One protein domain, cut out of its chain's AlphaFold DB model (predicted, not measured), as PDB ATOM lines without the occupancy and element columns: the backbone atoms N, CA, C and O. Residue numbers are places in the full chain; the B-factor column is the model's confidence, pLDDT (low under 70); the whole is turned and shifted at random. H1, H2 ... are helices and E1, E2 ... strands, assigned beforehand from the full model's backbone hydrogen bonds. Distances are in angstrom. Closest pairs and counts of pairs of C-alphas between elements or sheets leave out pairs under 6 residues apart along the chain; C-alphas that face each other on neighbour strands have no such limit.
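Overview. This is residues 4 to 99 of the 558 residues of the protein "Helicase domain protein" of Methanotorris formicicus Mc-S-70 (UniProt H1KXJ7). The parts stand in a line along one long axis: the short helices H1 and H2 at one end, then H3 packed on a small parallel sheet of two strands, E1 and E2, then H4 beside H3 and E2, and H5 and H6 at the other end. H3 and H4 are the two longest helices and make the middle, while H6 packs on no other helix. The printed part has 96 residues, with six named helices and two named strands in the order H1, H2, E1, H3, E2, H4, H5, H6, and its class is mostly helix. It is compact, with a radius of gyration of the C-alphas of 13.4 A, but elongated in outline, spanning 40 by 25 by 24 A.

Arrangement. E1, residues 20 to 23, and E2, residues 48 to 51, are parallel neighbours at 12 degrees; N 23 and O 50 are 2.9 A apart and N 50 and O 21 are 2.8 A apart, both within hydrogen-bond range. With H3, residues 34 to 43, they form a strand-helix-strand unit, two parallel neighbour strands with a helix between them in the chain, and its crossover is right-handed. The closest C-alphas of H3 and E1 are those of Leu 42 and Val 21, 7.8 A apart. H3 is the hub, touching three helices. H1, residues 4 to 8, touches it, the C-alphas of Lys 7 and Leu 38 being closest at 7.0 A. H2, residues 10 to 14, only just touches H3, with 3 pairs of C-alphas within 8 A, the closest being Leu 14 and Leu 42 at 6.7 A. H4, residues 61 to 71, touches H3, closest at the C-alphas of Ile 70 and Glu 40, 5.8 A, at a shallow tilt of 34 degrees, only just short of steep, the same way. H5, residues 79 to 82, touches H4, the C-alphas of Phe 79 and Gln 62 being closest at 6.3 A. H6, residues 85 to 91, meets H5 only through their link and is only just apart from H4, at 8.5 A. In H2, H3, H4 and H6 every O i to N i+4 pair is within hydrogen-bond range; H1 has 0 of 1, but 2 of 2 O i to N i+3 pairs, and H5 is too short for an i+4 pair.

Along the chain. H1 begins at C-alpha 4, (-22.800, -35.912, -22.360). E1 measures 9.9 A from first to last C-alpha, H3 14.3 A, E2 10.3 A, H4 15.5 A and H6 10.0 A. H4 begins at C-alpha 61, (-1.014, -26.874, -16.386), and H6 ends at C-alpha 91, (-5.620, -14.597, -12.933).

Size, cuts and confidence. The two C-alphas farthest apart are those of Lys 12 and Asn 86, at 40.2 A. The printed part has no cut, and no link is long. The mean pLDDT of the printed part is 81.1; residue 4, residues 54 to 61, 85 to 86, 89, 92 to 93 and 99 are under 70.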
ATOM      1  N   ASP A   4     -22.817 -34.770 -21.448       68.69
ATOM      2  CA  ASP A   4     -22.800 -35.912 -22.360       68.69
ATOM      3  C   ASP A   4     -24.039 -35.992 -23.245       68.69
ATOM      4  O   ASP A   4     -23.905 -36.238 -24.445       68.69
ATOM      5  N   LEU A   5     -25.217 -35.652 -22.713       77.50
ATOM      6  CA  LEU A   5     -26.403 -35.461 -23.542       77.50
ATOM      7  C   LEU A   5     -26.174 -34.319 -24.543       77.50
ATOM      8  O   LEU A   5     -26.540 -34.424 -25.714       77.50
ATOM      9  N   ALA A   6     -25.495 -33.253 -24.112       80.88
ATOM     10  CA  ALA A   6     -25.175 -32.123 -24.974       80.88
ATOM     11  C   ALA A   6     -24.261 -32.510 -26.156       80.88
ATOM     12  O   ALA A   6     -24.476 -32.047 -27.277       80.88
ATOM     13  N   LYS A   7     -23.299 -33.425 -25.957       79.06
ATOM     14  CA  LYS A   7     -22.425 -33.952 -27.031       79.06
ATOM     15  C   LYS A   7     -23.189 -34.679 -28.143       79.06
ATOM     16  O   LYS A   7     -22.675 -34.789 -29.252       79.06
ATOM     17  N   ARG A   8     -24.395 -35.186 -27.880       81.31
ATOM     18  CA  ARG A   8     -25.217 -35.868 -28.898       81.31
ATOM     19  C   ARG A   8     -26.002 -34.903 -29.773       81.31
ATOM     20  O   ARG A   8     -26.384 -35.247 -30.886       81.31
ATOM     21  N   TYR A   9     -26.212 -33.685 -29.284       86.62
ATOM     22  CA  TYR A   9     -27.033 -32.669 -29.938       86.62
ATOM     23  C   TYR A   9     -26.264 -31.367 -30.177       86.62
ATOM     24  O   TYR A   9     -26.865 -30.295 -30.192       86.62
ATOM     25  N   VAL A  10     -24.945 -31.457 -30.394       84.44
ATOM     26  CA  VAL A  10     -24.048 -30.298 -30.558       84.44
ATOM     27  C   VAL A  10     -24.595 -29.299 -31.572       84.44
ATOM     28  O   VAL A  10     -24.683 -28.116 -31.261       84.44
ATOM     29  N   ASP A  11     -25.017 -29.764 -32.748       86.88
ATOM     30  CA  ASP A  11     -25.498 -28.875 -33.809       86.88
ATOM     31  C   ASP A  11     -26.766 -28.119 -33.403       86.88
ATOM     32  O   ASP A  11     -26.879 -26.926 -33.671       86.88
ATOM     33  N   LYS A  12     -27.690 -28.777 -32.690       88.50
ATOM     34  CA  LYS A  12     -28.915 -28.136 -32.185       88.50
ATOM     35  C   LYS A  12     -28.598 -27.117 -31.096       88.50
ATOM     36  O   LYS A  12     -29.158 -26.029 -31.091       88.50
ATOM     37  N   ILE A  13     -27.689 -27.454 -30.185       88.94
ATOM     38  CA  ILE A  13     -27.321 -26.578 -29.067       88.94
ATOM     39  C   ILE A  13     -26.581 -25.343 -29.577       88.94
ATOM     40  O   ILE A  13     -26.831 -24.246 -29.088       88.94
ATOM     41  N   LEU A  14     -25.712 -25.504 -30.579       88.50
ATOM     42  CA  LEU A  14     -24.976 -24.399 -31.193       88.50
ATOM     43  C   LEU A  14     -25.846 -23.504 -32.087       88.50
ATOM     44  O   LEU A  14     -25.368 -22.441 -32.479       88.50
ATOM     45  N   GLN A  15     -27.060 -23.915 -32.460       89.81
ATOM     46  CA  GLN A  15     -28.013 -23.072 -33.197       89.81
ATOM     47  C   GLN A  15     -28.790 -22.113 -32.289       89.81
ATOM     48  O   GLN A  15     -29.395 -21.174 -32.791       89.81
ATOM     49  N   ILE A  16     -28.786 -22.358 -30.979       89.44
ATOM     50  CA  ILE A  16     -29.475 -21.524 -29.998       89.44
ATOM     51  C   ILE A  16     -28.518 -20.424 -29.531       89.44
ATOM     52  O   ILE A  16     -27.366 -20.699 -29.185       89.44
ATOM     53  N   ASP A  17     -29.014 -19.190 -29.488       88.94
ATOM     54  CA  ASP A  17     -28.301 -18.053 -28.914       88.94
ATOM     55  C   ASP A  17     -28.494 -18.052 -27.394       88.94
ATOM     56  O   ASP A  17     -29.530 -17.643 -26.876       88.94
ATOM     57  N   TRP A  18     -27.507 -18.580 -26.671       91.50
ATOM     58  CA  TRP A  18     -27.538 -18.634 -25.209       91.50
ATOM     59  C   TRP A  18     -26.996 -17.341 -24.595       91.50
ATOM     60  O   TRP A  18     -25.879 -16.917 -24.905       91.50
ATOM     61  N   ASP A  19     -27.734 -16.767 -23.644       92.31
ATOM     62  CA  ASP A  19     -27.293 -15.583 -22.891       92.31
ATOM     63  C   ASP A  19     -26.154 -15.889 -21.900       92.31
ATOM     64  O   ASP A  19     -25.273 -15.054 -21.656       92.31
ATOM     65  N   LEU A  20     -26.180 -17.091 -21.315       92.94
ATOM     66  CA  LEU A  20     -25.243 -17.568 -20.302       92.94
ATOM     67  C   LEU A  20     -25.070 -19.086 -20.408       92.94
ATOM     68  O   LEU A  20     -26.048 -19.827 -20.477       92.94
ATOM     69  N   VAL A  21     -23.822 -19.547 -20.339       92.44
ATOM     70  CA  VAL A  21     -23.488 -20.969 -20.191       92.44
ATOM     71  C   VAL A  21     -22.818 -21.185 -18.845       92.44
ATOM     72  O   VAL A  21     -21.774 -20.602 -18.568       92.44
ATOM     73  N   ILE A  22     -23.408 -22.043 -18.015       94.06
ATOM     74  CA  ILE A  22     -22.814 -22.490 -16.753       94.06
ATOM     75  C   ILE A  22     -22.385 -23.939 -16.941       94.06
ATOM     76  O   ILE A  22     -23.213 -24.791 -17.267       94.06
ATOM     77  N   VAL A  23     -21.097 -24.214 -16.751       91.12
ATOM     78  CA  VAL A  23     -20.559 -25.574 -16.774       91.12
ATOM     79  C   VAL A  23     -20.133 -25.943 -15.367       91.12
ATOM     80  O   VAL A  23     -19.173 -25.380 -14.838       91.12
ATOM     81  N   ASP A  24     -20.866 -26.879 -14.777       86.31
ATOM     82  CA  ASP A  24     -20.492 -27.484 -13.506       86.31
ATOM     83  C   ASP A  24     -19.422 -28.562 -13.702       86.31
ATOM     84  O   ASP A  24     -19.260 -29.106 -14.799       86.31
ATOM     85  N   GLU A  25     -18.658 -28.830 -12.650       77.75
ATOM     86  CA  GLU A  25     -17.518 -29.745 -12.666       77.75
ATOM     87  C   GLU A  25     -16.526 -29.466 -13.809       77.75
ATOM     88  O   GLU A  25     -15.964 -30.368 -14.436       77.75
ATOM     89  N   ALA A  26     -16.243 -28.184 -14.042       84.19
ATOM     90  CA  ALA A  26     -15.445 -27.669 -15.149       84.19
ATOM     91  C   ALA A  26     -14.022 -28.240 -15.230       84.19
ATOM     92  O   ALA A  26     -13.409 -28.186 -16.292       84.19
ATOM     93  N   HIS A  27     -13.493 -28.838 -14.161       72.38
ATOM     94  CA  HIS A  27     -12.259 -29.621 -14.210       72.38
ATOM     95  C   HIS A  27     -12.281 -30.780 -15.234       72.38
ATOM     96  O   HIS A  27     -11.216 -31.178 -15.703       72.38
ATOM     97  N   ASN A  28     -13.466 -31.223 -15.678       73.75
ATOM     98  CA  ASN A  28     -13.679 -32.186 -16.770       73.75
ATOM     99  C   ASN A  28     -13.480 -31.607 -18.180       73.75
ATOM    100  O   ASN A  28     -13.610 -32.317 -19.180       73.75
ATOM    101  N   ILE A  29     -13.211 -30.306 -18.287       81.94
ATOM    102  CA  ILE A  29     -12.903 -29.642 -19.548       81.94
ATOM    103  C   ILE A  29     -11.406 -29.781 -19.808       81.94
ATOM    104  O   ILE A  29     -10.594 -28.984 -19.328       81.94
ATOM    105  N   THR A  30     -11.060 -30.809 -20.571       80.31
ATOM    106  CA  THR A  30      -9.688 -31.153 -20.950       80.31
ATOM    107  C   THR A  30      -9.434 -30.844 -22.424       80.31
ATOM    108  O   THR A  30     -10.339 -30.850 -23.270       80.31
ATOM    109  N   LYS A  31      -8.190 -30.505 -22.760       79.38
ATOM    110  CA  LYS A  31      -7.793 -30.150 -24.122       79.38
ATOM    111  C   LYS A  31      -7.924 -31.379 -25.022       79.38
ATOM    112  O   LYS A  31      -7.558 -32.491 -24.661       79.38
ATOM    113  N   ASN A  32      -8.408 -31.171 -26.245       77.88
ATOM    114  CA  ASN A  32      -8.608 -32.204 -27.273       77.88
ATOM    115  C   ASN A  32      -9.721 -33.237 -27.014       77.88
ATOM    116  O   ASN A  32      -9.971 -34.050 -27.910       77.88
ATOM    117  N   THR A  33     -10.450 -33.179 -25.899       80.06
ATOM    118  CA  THR A  33     -11.606 -34.061 -25.666       80.06
ATOM    119  C   THR A  33     -12.883 -33.520 -26.307       80.06
ATOM    120  O   THR A  33     -12.979 -32.347 -26.681       80.06
ATOM    121  N   GLN A  34     -13.889 -34.385 -26.481       78.44
ATOM    122  CA  GLN A  34     -15.186 -33.973 -27.031       78.44
ATOM    123  C   GLN A  34     -15.874 -32.925 -26.144       78.44
ATOM    124  O   GLN A  34     -16.427 -31.959 -26.668       78.44
ATOM    125  N   ARG A  35     -15.788 -33.086 -24.815       83.56
ATOM    126  CA  ARG A  35     -16.316 -32.129 -23.831       83.56
ATOM    127  C   ARG A  35     -15.632 -30.771 -23.969       83.56
ATOM    128  O   ARG A  35     -16.321 -29.767 -24.132       83.56
ATOM    129  N   GLY A  36     -14.297 -30.743 -24.013       86.62
ATOM    130  CA  GLY A  36     -13.553 -29.497 -24.197       86.62
ATOM    131  C   GLY A  36     -13.883 -28.787 -25.506       86.62
ATOM    132  O   GLY A  36     -14.220 -27.604 -25.499       86.62
ATOM    133  N   LYS A  37     -13.922 -29.526 -26.621       87.56
ATOM    134  CA  LYS A  37     -14.292 -28.974 -27.935       87.56
ATOM    135  C   LYS A  37     -15.713 -28.408 -27.965       87.56
ATOM    136  O   LYS A  37     -15.942 -27.401 -28.631       87.56
ATOM    137  N   LEU A  38     -16.669 -29.050 -27.291       89.19
ATOM    138  CA  LEU A  38     -18.043 -28.555 -27.193       89.19
ATOM    139  C   LEU A  38     -18.092 -27.226 -26.433       89.19
ATOM    140  O   LEU A  38     -18.634 -26.251 -26.950       89.19
ATOM    141  N   VAL A  39     -17.493 -27.178 -25.241       91.00
ATOM    142  CA  VAL A  39     -17.499 -25.970 -24.403       91.00
ATOM    143  C   VAL A  39     -16.735 -24.827 -25.074       91.00
ATOM    144  O   VAL A  39     -17.209 -23.698 -25.056       91.00
ATOM    145  N   GLU A  40     -15.623 -25.104 -25.756       91.06
ATOM    146  CA  GLU A  40     -14.888 -24.093 -26.527       91.06
ATOM    147  C   GLU A  40     -15.710 -23.532 -27.702       91.06
ATOM    148  O   GLU A  40     -15.627 -22.348 -28.026       91.06
ATOM    149  N   LYS A  41     -16.512 -24.364 -28.381       90.44
ATOM    150  CA  LYS A  41     -17.422 -23.872 -29.429       90.44
ATOM    151  C   LYS A  41     -18.528 -23.000 -28.841       90.44
ATOM    152  O   LYS A  41     -18.880 -21.995 -29.455       90.44
ATOM    153  N   LEU A  42     -19.056 -23.376 -27.675       90.44
ATOM    154  CA  LEU A  42     -20.067 -22.595 -26.968       90.44
ATOM    155  C   LEU A  42     -19.503 -21.254 -26.504       90.44
ATOM    156  O   LEU A  42     -20.120 -20.232 -26.780       90.44
ATOM    157  N   SER A  43     -18.310 -21.229 -25.903       90.06
ATOM    158  CA  SER A  43     -17.696 -19.997 -25.389       90.06
ATOM    159  C   SER A  43     -17.454 -18.937 -26.466       90.06
ATOM    160  O   SER A  43     -17.454 -17.752 -26.168       90.06
ATOM    161  N   LYS A  44     -17.311 -19.344 -27.735       87.69
ATOM    162  CA  LYS A  44     -17.187 -18.426 -28.884       87.69
ATOM    163  C   LYS A  44     -18.516 -17.829 -29.352       87.69
ATOM    164  O   LYS A  44     -18.498 -16.852 -30.094       87.69
ATOM    165  N   LYS A  45     -19.650 -18.437 -28.992       87.50
ATOM    166  CA  LYS A  45     -20.995 -17.987 -29.385       87.50
ATOM    167  C   LYS A  45     -21.732 -17.242 -28.280       87.50
ATOM    168  O   LYS A  45     -22.632 -16.469 -28.581       87.50
ATOM    169  N   VAL A  46     -21.375 -17.488 -27.024       89.19
ATOM    170  CA  VAL A  46     -22.076 -16.924 -25.868       89.19
ATOM    171  C   VAL A  46     -21.308 -15.750 -25.299       89.19
ATOM    172  O   VAL A  46     -20.081 -15.742 -25.273       89.19
ATOM    173  N   ARG A  47     -22.042 -14.746 -24.817       85.31
ATOM    174  CA  ARG A  47     -21.429 -13.561 -24.214       85.31
ATOM    175  C   ARG A  47     -20.858 -13.848 -22.828       85.31
ATOM    176  O   ARG A  47     -19.847 -13.260 -22.460       85.31
ATOM    177  N   ASN A  48     -21.518 -14.716 -22.063       90.62
ATOM    178  CA  ASN A  48     -21.168 -15.004 -20.679       90.62
ATOM    179  C   ASN A  48     -20.981 -16.510 -20.492       90.62
ATOM    180  O   ASN A  48     -21.858 -17.303 -20.844       90.62
ATOM    181  N   ILE A  49     -19.856 -16.899 -19.897       92.62
ATOM    182  CA  ILE A  49     -19.571 -18.281 -19.526       92.62
ATOM    183  C   ILE A  49     -19.069 -18.335 -18.084       92.62
ATOM    184  O   ILE A  49     -18.217 -17.547 -17.681       92.62
ATOM    185  N   LEU A  50     -19.615 -19.264 -17.304       94.06
ATOM    186  CA  LEU A  50     -19.230 -19.518 -15.925       94.06
ATOM    187  C   LEU A  50     -18.790 -20.973 -15.795       94.06
ATOM    188  O   LEU A  50     -19.535 -21.890 -16.137       94.06
ATOM    189  N   LEU A  51     -17.578 -21.175 -15.293       91.62
ATOM    190  CA  LEU A  51     -17.016 -22.493 -15.029       91.62
ATOM    191  C   LEU A  51     -16.970 -22.711 -13.515       91.62
ATOM    192  O   LEU A  51     -16.317 -21.946 -12.806       91.62
ATOM    193  N   LEU A  52     -17.653 -23.742 -13.021       87.81
ATOM    194  CA  LEU A  52     -17.685 -24.101 -11.603       87.81
ATOM    195  C   LEU A  52     -16.839 -25.354 -11.379       87.81
ATOM    196  O   LEU A  52     -16.995 -26.344 -12.087       87.81
ATOM    197  N   SER A  53     -15.906 -25.316 -10.429       75.81
ATOM    198  CA  SER A  53     -15.151 -26.504 -10.017       75.81
ATOM    199  C   SER A  53     -14.475 -26.281  -8.665       75.81
ATOM    200  O   SER A  53     -13.872 -25.232  -8.434       75.81
ATOM    201  N   ALA A  54     -14.529 -27.291  -7.795       64.62
ATOM    202  CA  ALA A  54     -13.764 -27.311  -6.547       64.62
ATOM    203  C   ALA A  54     -12.247 -27.477  -6.793       64.62
ATOM    204  O   ALA A  54     -11.416 -26.901  -6.081       64.62
ATOM    205  N   THR A  55     -11.879 -28.197  -7.858       61.47
ATOM    206  CA  THR A  55     -10.506 -28.615  -8.182       61.47
ATOM    207  C   THR A  55     -10.092 -28.166  -9.591       61.47
ATOM    208  O   THR A  55      -9.784 -28.978 -10.466       61.47
ATOM    209  N   PRO A  56     -10.035 -26.844  -9.855       61.94
ATOM    210  CA  PRO A  56      -9.825 -26.329 -11.205       61.94
ATOM    211  C   PRO A  56      -8.453 -26.689 -11.793       61.94
ATOM    212  O   PRO A  56      -8.302 -26.641 -13.011       61.94
ATOM    213  N   HIS A  57      -7.462 -27.067 -10.977       65.00
ATOM    214  CA  HIS A  57      -6.136 -27.509 -11.412       65.00
ATOM    215  C   HIS A  57      -5.879 -28.958 -10.960       65.00
ATOM    216  O   HIS A  57      -5.760 -29.218  -9.767       65.00
ATOM    217  N   ARG A  58      -5.739 -29.899 -11.907       53.47
ATOM    218  CA  ARG A  58      -5.569 -31.347 -11.637       53.47
ATOM    219  C   ARG A  58      -4.121 -31.850 -11.643       53.47
ATOM    220  O   ARG A  58      -3.875 -33.048 -11.615       53.47
ATOM    221  N   GLY A  59      -3.159 -30.938 -11.740       52.03
ATOM    222  CA  GLY A  59      -1.740 -31.272 -11.892       52.03
ATOM    223  C   GLY A  59      -1.234 -31.139 -13.328       52.03
ATOM    224  O   GLY A  59      -0.027 -31.082 -13.510       52.03
ATOM    225  N   ASP A  60      -2.127 -30.981 -14.314       59.72
ATOM    226  CA  ASP A  60      -1.774 -30.603 -15.689       59.72
ATOM    227  C   ASP A  60      -2.003 -29.093 -15.939       59.72
ATOM    228  O   ASP A  60      -3.156 -28.645 -16.045       59.72
ATOM    229  N   PRO A  61      -0.924 -28.295 -16.072       65.00
ATOM    230  CA  PRO A  61      -1.014 -26.874 -16.386       65.00
ATOM    231  C   PRO A  61      -1.649 -26.582 -17.752       65.00
ATOM    232  O   PRO A  61      -2.294 -25.547 -17.905       65.00
ATOM    233  N   GLN A  62      -1.484 -27.464 -18.747       76.50
ATOM    234  CA  GLN A  62      -2.005 -27.247 -20.103       76.50
ATOM    235  C   GLN A  62      -3.533 -27.254 -20.106       76.50
ATOM    236  O   GLN A  62      -4.155 -26.387 -20.720       76.50
ATOM    237  N   ASP A  63      -4.133 -28.193 -19.381       73.81
ATOM    238  CA  ASP A  63      -5.583 -28.287 -19.226       73.81
ATOM    239  C   ASP A  63      -6.149 -27.136 -18.390       73.81
ATOM    240  O   ASP A  63      -7.201 -26.583 -18.716       73.81
ATOM    241  N   TYR A  64      -5.440 -26.709 -17.341       77.31
ATOM    242  CA  TYR A  64      -5.848 -25.537 -16.567       77.31
ATOM    243  C   TYR A  64      -5.834 -24.256 -17.411       77.31
ATOM    244  O   TYR A  64      -6.818 -23.516 -17.439       77.31
ATOM    245  N   LEU A  65      -4.755 -24.024 -18.161       83.44
ATOM    246  CA  LEU A  65      -4.640 -22.885 -19.073       83.44
ATOM    247  C   LEU A  65      -5.662 -22.953 -20.213       83.44
ATOM    248  O   LEU A  65      -6.198 -21.920 -20.610       83.44
ATOM    249  N   TYR A  66      -5.996 -24.155 -20.692       88.00
ATOM    250  CA  TYR A  66      -7.073 -24.350 -21.661       88.00
ATOM    251  C   TYR A  66      -8.424 -23.858 -21.125       88.00
ATOM    252  O   TYR A  66      -9.127 -23.135 -21.829       88.00
ATOM    253  N   ARG A  67      -8.759 -24.162 -19.864       88.94
ATOM    254  CA  ARG A  67      -9.980 -23.659 -19.211       88.94
ATOM    255  C   ARG A  67      -9.974 -22.143 -19.042       88.94
ATOM    256  O   ARG A  67     -10.979 -21.504 -19.338       88.94
ATOM    257  N   LEU A  68      -8.847 -21.554 -18.637       88.56
ATOM    258  CA  LEU A  68      -8.724 -20.094 -18.558       88.56
ATOM    259  C   LEU A  68      -8.914 -19.439 -19.926       88.56
ATOM    260  O   LEU A  68      -9.582 -18.418 -20.027       88.56
ATOM    261  N   LYS A  69      -8.400 -20.056 -20.991       90.31
ATOM    262  CA  LYS A  69      -8.605 -19.579 -22.359       90.31
ATOM    263  C   LYS A  69     -10.055 -19.701 -22.839       90.31
ATOM    264  O   LYS A  69     -10.495 -18.927 -23.682       90.31
ATOM    265  N   ILE A  70     -10.809 -20.673 -22.331       91.44
ATOM    266  CA  ILE A  70     -12.250 -20.763 -22.601       91.44
ATOM    267  C   ILE A  70     -12.996 -19.584 -21.962       91.44
ATOM    268  O   ILE A  70     -13.925 -19.074 -22.586       91.44
ATOM    269  N   LEU A  71     -12.586 -19.152 -20.763       90.44
ATOM    270  CA  LEU A  71     -13.129 -17.965 -20.088       90.44
ATOM    271  C   LEU A  71     -12.710 -16.665 -20.788       90.44
ATOM    272  O   LEU A  71     -13.531 -15.771 -20.965       90.44
ATOM    273  N   ASP A  72     -11.445 -16.575 -21.200       88.56
ATOM    274  CA  ASP A  72     -10.877 -15.422 -21.890       88.56
ATOM    275  C   ASP A  72     -10.191 -15.849 -23.197       88.56
ATOM    276  O   ASP A  72      -9.033 -16.281 -23.228       88.56
ATOM    277  N   TYR A  73     -10.918 -15.696 -24.308       84.81
ATOM    278  CA  TYR A  73     -10.443 -16.081 -25.637       84.81
ATOM    279  C   TYR A  73      -9.286 -15.209 -26.155       84.81
ATOM    280  O   TYR A  73      -8.694 -15.551 -27.182       84.81
ATOM    281  N   THR A  74      -8.968 -14.094 -25.480       86.06
ATOM    282  CA  THR A  74      -7.847 -13.212 -25.842       86.06
ATOM    283  C   THR A  74      -6.495 -13.765 -25.386       86.06
ATOM    284  O   THR A  74      -5.451 -13.330 -25.880       86.06
ATOM    285  N   LEU A  75      -6.493 -14.767 -24.496       87.56
ATOM    286  CA  LEU A  75      -5.282 -15.456 -24.067       87.56
ATOM    287  C   LEU A  75      -4.589 -16.170 -25.239       87.56
ATOM    288  O   LEU A  75      -5.215 -16.823 -26.079       87.56
ATOM    289  N   ILE A  76      -3.257 -16.074 -25.272       88.38
ATOM    290  CA  ILE A  76      -2.433 -16.675 -26.327       88.38
ATOM    291  C   ILE A  76      -2.524 -18.209 -26.329       88.38
ATOM    292  O   ILE A  76      -2.720 -18.855 -25.303       88.38
ATOM    293  N   ASN A  77      -2.318 -18.808 -27.505       84.69
ATOM    294  CA  ASN A  77      -2.322 -20.268 -27.680       84.69
ATOM    295  C   ASN A  77      -1.069 -20.963 -27.124       84.69
ATOM    296  O   ASN A  77      -1.073 -22.181 -26.954       84.69
ATOM    297  N   ASP A  78       0.001 -20.201 -26.889       87.12
ATOM    298  CA  ASP A  78       1.265 -20.696 -26.349       87.12
ATOM    299  C   ASP A  78       1.164 -20.803 -24.820       87.12
ATOM    300  O   ASP A  78       1.497 -19.879 -24.073       87.12
ATOM    301  N   PHE A  79       0.626 -21.934 -24.358       85.00
ATOM    302  CA  PHE A  79       0.425 -22.213 -22.936       85.00
ATOM    303  C   PHE A  79       1.740 -22.335 -22.166       85.00
ATOM    304  O   PHE A  79       1.766 -22.018 -20.981       85.00
ATOM    305  N   ASP A  80       2.845 -22.692 -22.820       81.25
ATOM    306  CA  ASP A  80       4.144 -22.776 -22.151       81.25
ATOM    307  C   ASP A  80       4.638 -21.391 -21.716       81.25
ATOM    308  O   ASP A  80       5.206 -21.245 -20.635       81.25
ATOM    309  N   ARG A  81       4.334 -20.342 -22.494       83.56
ATOM    310  CA  ARG A  81       4.586 -18.949 -22.085       83.56
ATOM    311  C   ARG A  81       3.670 -18.470 -20.962       83.56
ATOM    312  O   ARG A  81       4.085 -17.634 -20.163       83.56
ATOM    313  N   LEU A  82       2.428 -18.954 -20.917       78.25
ATOM    314  CA  LEU A  82       1.465 -18.583 -19.874       78.25
ATOM    315  C   LEU A  82       1.696 -19.337 -18.561       78.25
ATOM    316  O   LEU A  82       1.308 -18.837 -17.509       78.25
ATOM    317  N   ASN A  83       2.345 -20.500 -18.599       75.12
ATOM    318  CA  ASN A  83       2.637 -21.339 -17.438       75.12
ATOM    319  C   ASN A  83       3.729 -20.728 -16.537       75.12
ATOM    320  O   ASN A  83       4.851 -21.225 -16.420       75.12
ATOM    321  N   THR A  84       3.403 -19.602 -15.907       71.12
ATOM    322  CA  THR A  84       4.276 -18.865 -14.995       71.12
ATOM    323  C   THR A  84       3.513 -18.483 -13.734       71.12
ATOM    324  O   THR A  84       2.327 -18.159 -13.775       71.12
ATOM    325  N   GLN A  85       4.209 -18.449 -12.597       60.59
ATOM    326  CA  GLN A  85       3.607 -18.073 -11.315       60.59
ATOM    327  C   GLN A  85       2.987 -16.667 -11.350       60.59
ATOM    328  O   GLN A  85       1.918 -16.443 -10.793       60.59
ATOM    329  N   ASN A  86       3.633 -15.720 -12.042       65.88
ATOM    330  CA  ASN A  86       3.116 -14.361 -12.199       65.88
ATOM    331  C   ASN A  86       1.777 -14.336 -12.948       65.88
ATOM    332  O   ASN A  86       0.872 -13.607 -12.556       65.88
ATOM    333  N   PHE A  87       1.639 -15.141 -14.006       75.25
ATOM    334  CA  PHE A  87       0.372 -15.252 -14.722       75.25
ATOM    335  C   PHE A  87      -0.725 -15.808 -13.808       75.25
ATOM    336  O   PHE A  87      -1.772 -15.183 -13.685       75.25
ATOM    337  N   TYR A  88      -0.461 -16.902 -13.089       71.88
ATOM    338  CA  TYR A  88      -1.442 -17.494 -12.174       71.88
ATOM    339  C   TYR A  88      -1.872 -16.563 -11.037       71.88
ATOM    340  O   TYR A  88      -3.050 -16.521 -10.694       71.88
ATOM    341  N   ARG A  89      -0.949 -15.767 -10.486       66.50
ATOM    342  CA  ARG A  89      -1.290 -14.743  -9.486       66.50
ATOM    343  C   ARG A  89      -2.198 -13.661 -10.058       66.50
ATOM    344  O   ARG A  89      -3.128 -13.243  -9.388       66.50
ATOM    345  N   LYS A  90      -1.943 -13.222 -11.294       73.94
ATOM    346  CA  LYS A  90      -2.772 -12.211 -11.964       73.94
ATOM    347  C   LYS A  90      -4.156 -12.729 -12.339       73.94
ATOM    348  O   LYS A  90      -5.075 -11.932 -12.438       73.94
ATOM    349  N   THR A  91      -4.308 -14.024 -12.603       74.81
ATOM    350  CA  THR A  91      -5.620 -14.597 -12.933       74.81
ATOM    351  C   THR A  91      -6.462 -14.867 -11.686       74.81
ATOM    352  O   THR A  91      -7.689 -14.904 -11.792       74.81
ATOM    353  N   HIS A  92      -5.831 -15.019 -10.518       68.00
ATOM    354  CA  HIS A  92      -6.517 -15.090  -9.230       68.00
ATOM    355  C   HIS A  92      -7.257 -13.778  -8.935       68.00
ATOM    356  O   HIS A  92      -6.763 -12.703  -9.260       68.00
ATOM    357  N   ASP A  93      -8.465 -13.877  -8.384       68.12
ATOM    358  CA  ASP A  93      -9.390 -12.767  -8.098       68.12
ATOM    359  C   ASP A  93      -9.840 -11.925  -9.311       68.12
ATOM    360  O   ASP A  93     -10.631 -10.994  -9.155       68.12
ATOM    361  N   ILE A  94      -9.392 -12.264 -10.527       80.75
ATOM    362  CA  ILE A  94      -9.837 -11.638 -11.783       80.75
ATOM    363  C   ILE A  94     -10.657 -12.627 -12.612       80.75
ATOM    364  O   ILE A  94     -11.817 -12.372 -12.924       80.75
ATOM    365  N   LEU A  95     -10.050 -13.762 -12.973       81.94
ATOM    366  CA  LEU A  95     -10.699 -14.837 -13.733       81.94
ATOM    367  C   LEU A  95     -11.122 -15.993 -12.829       81.94
ATOM    368  O   LEU A  95     -12.099 -16.680 -13.115       81.94
ATOM    369  N   VAL A  96     -10.370 -16.229 -11.751       80.25
ATOM    370  CA  VAL A  96     -10.583 -17.350 -10.838       80.25
ATOM    371  C   VAL A  96     -10.828 -16.824  -9.439       80.25
ATOM    372  O   VAL A  96      -9.936 -16.262  -8.813       80.25
ATOM    373  N   PHE A  97     -12.024 -17.087  -8.927       77.06
ATOM    374  CA  PHE A  97     -12.392 -16.789  -7.551       77.06
ATOM    375  C   PHE A  97     -12.380 -18.087  -6.749       77.06
ATOM    376  O   PHE A  97     -13.191 -18.981  -6.993       77.06
ATOM    377  N   ARG A  98     -11.463 -18.208  -5.785       70.88
ATOM    378  CA  ARG A  98     -11.361 -19.372  -4.894       70.88
ATOM    379  C   ARG A  98     -11.343 -18.893  -3.451       70.88
ATOM    380  O   ARG A  98     -10.577 -18.012  -3.091       70.88
ATOM    381  N   ARG A  99     -12.171 -19.500  -2.603       69.75
ATOM    382  CA  ARG A  99     -12.170 -19.251  -1.155       69.75
ATOM    383  C   ARG A  99     -11.948 -20.560  -0.421       69.75
ATOM    384  O   ARG A  99     -12.558 -21.570  -0.761       69.75
TER     385      ARG A  99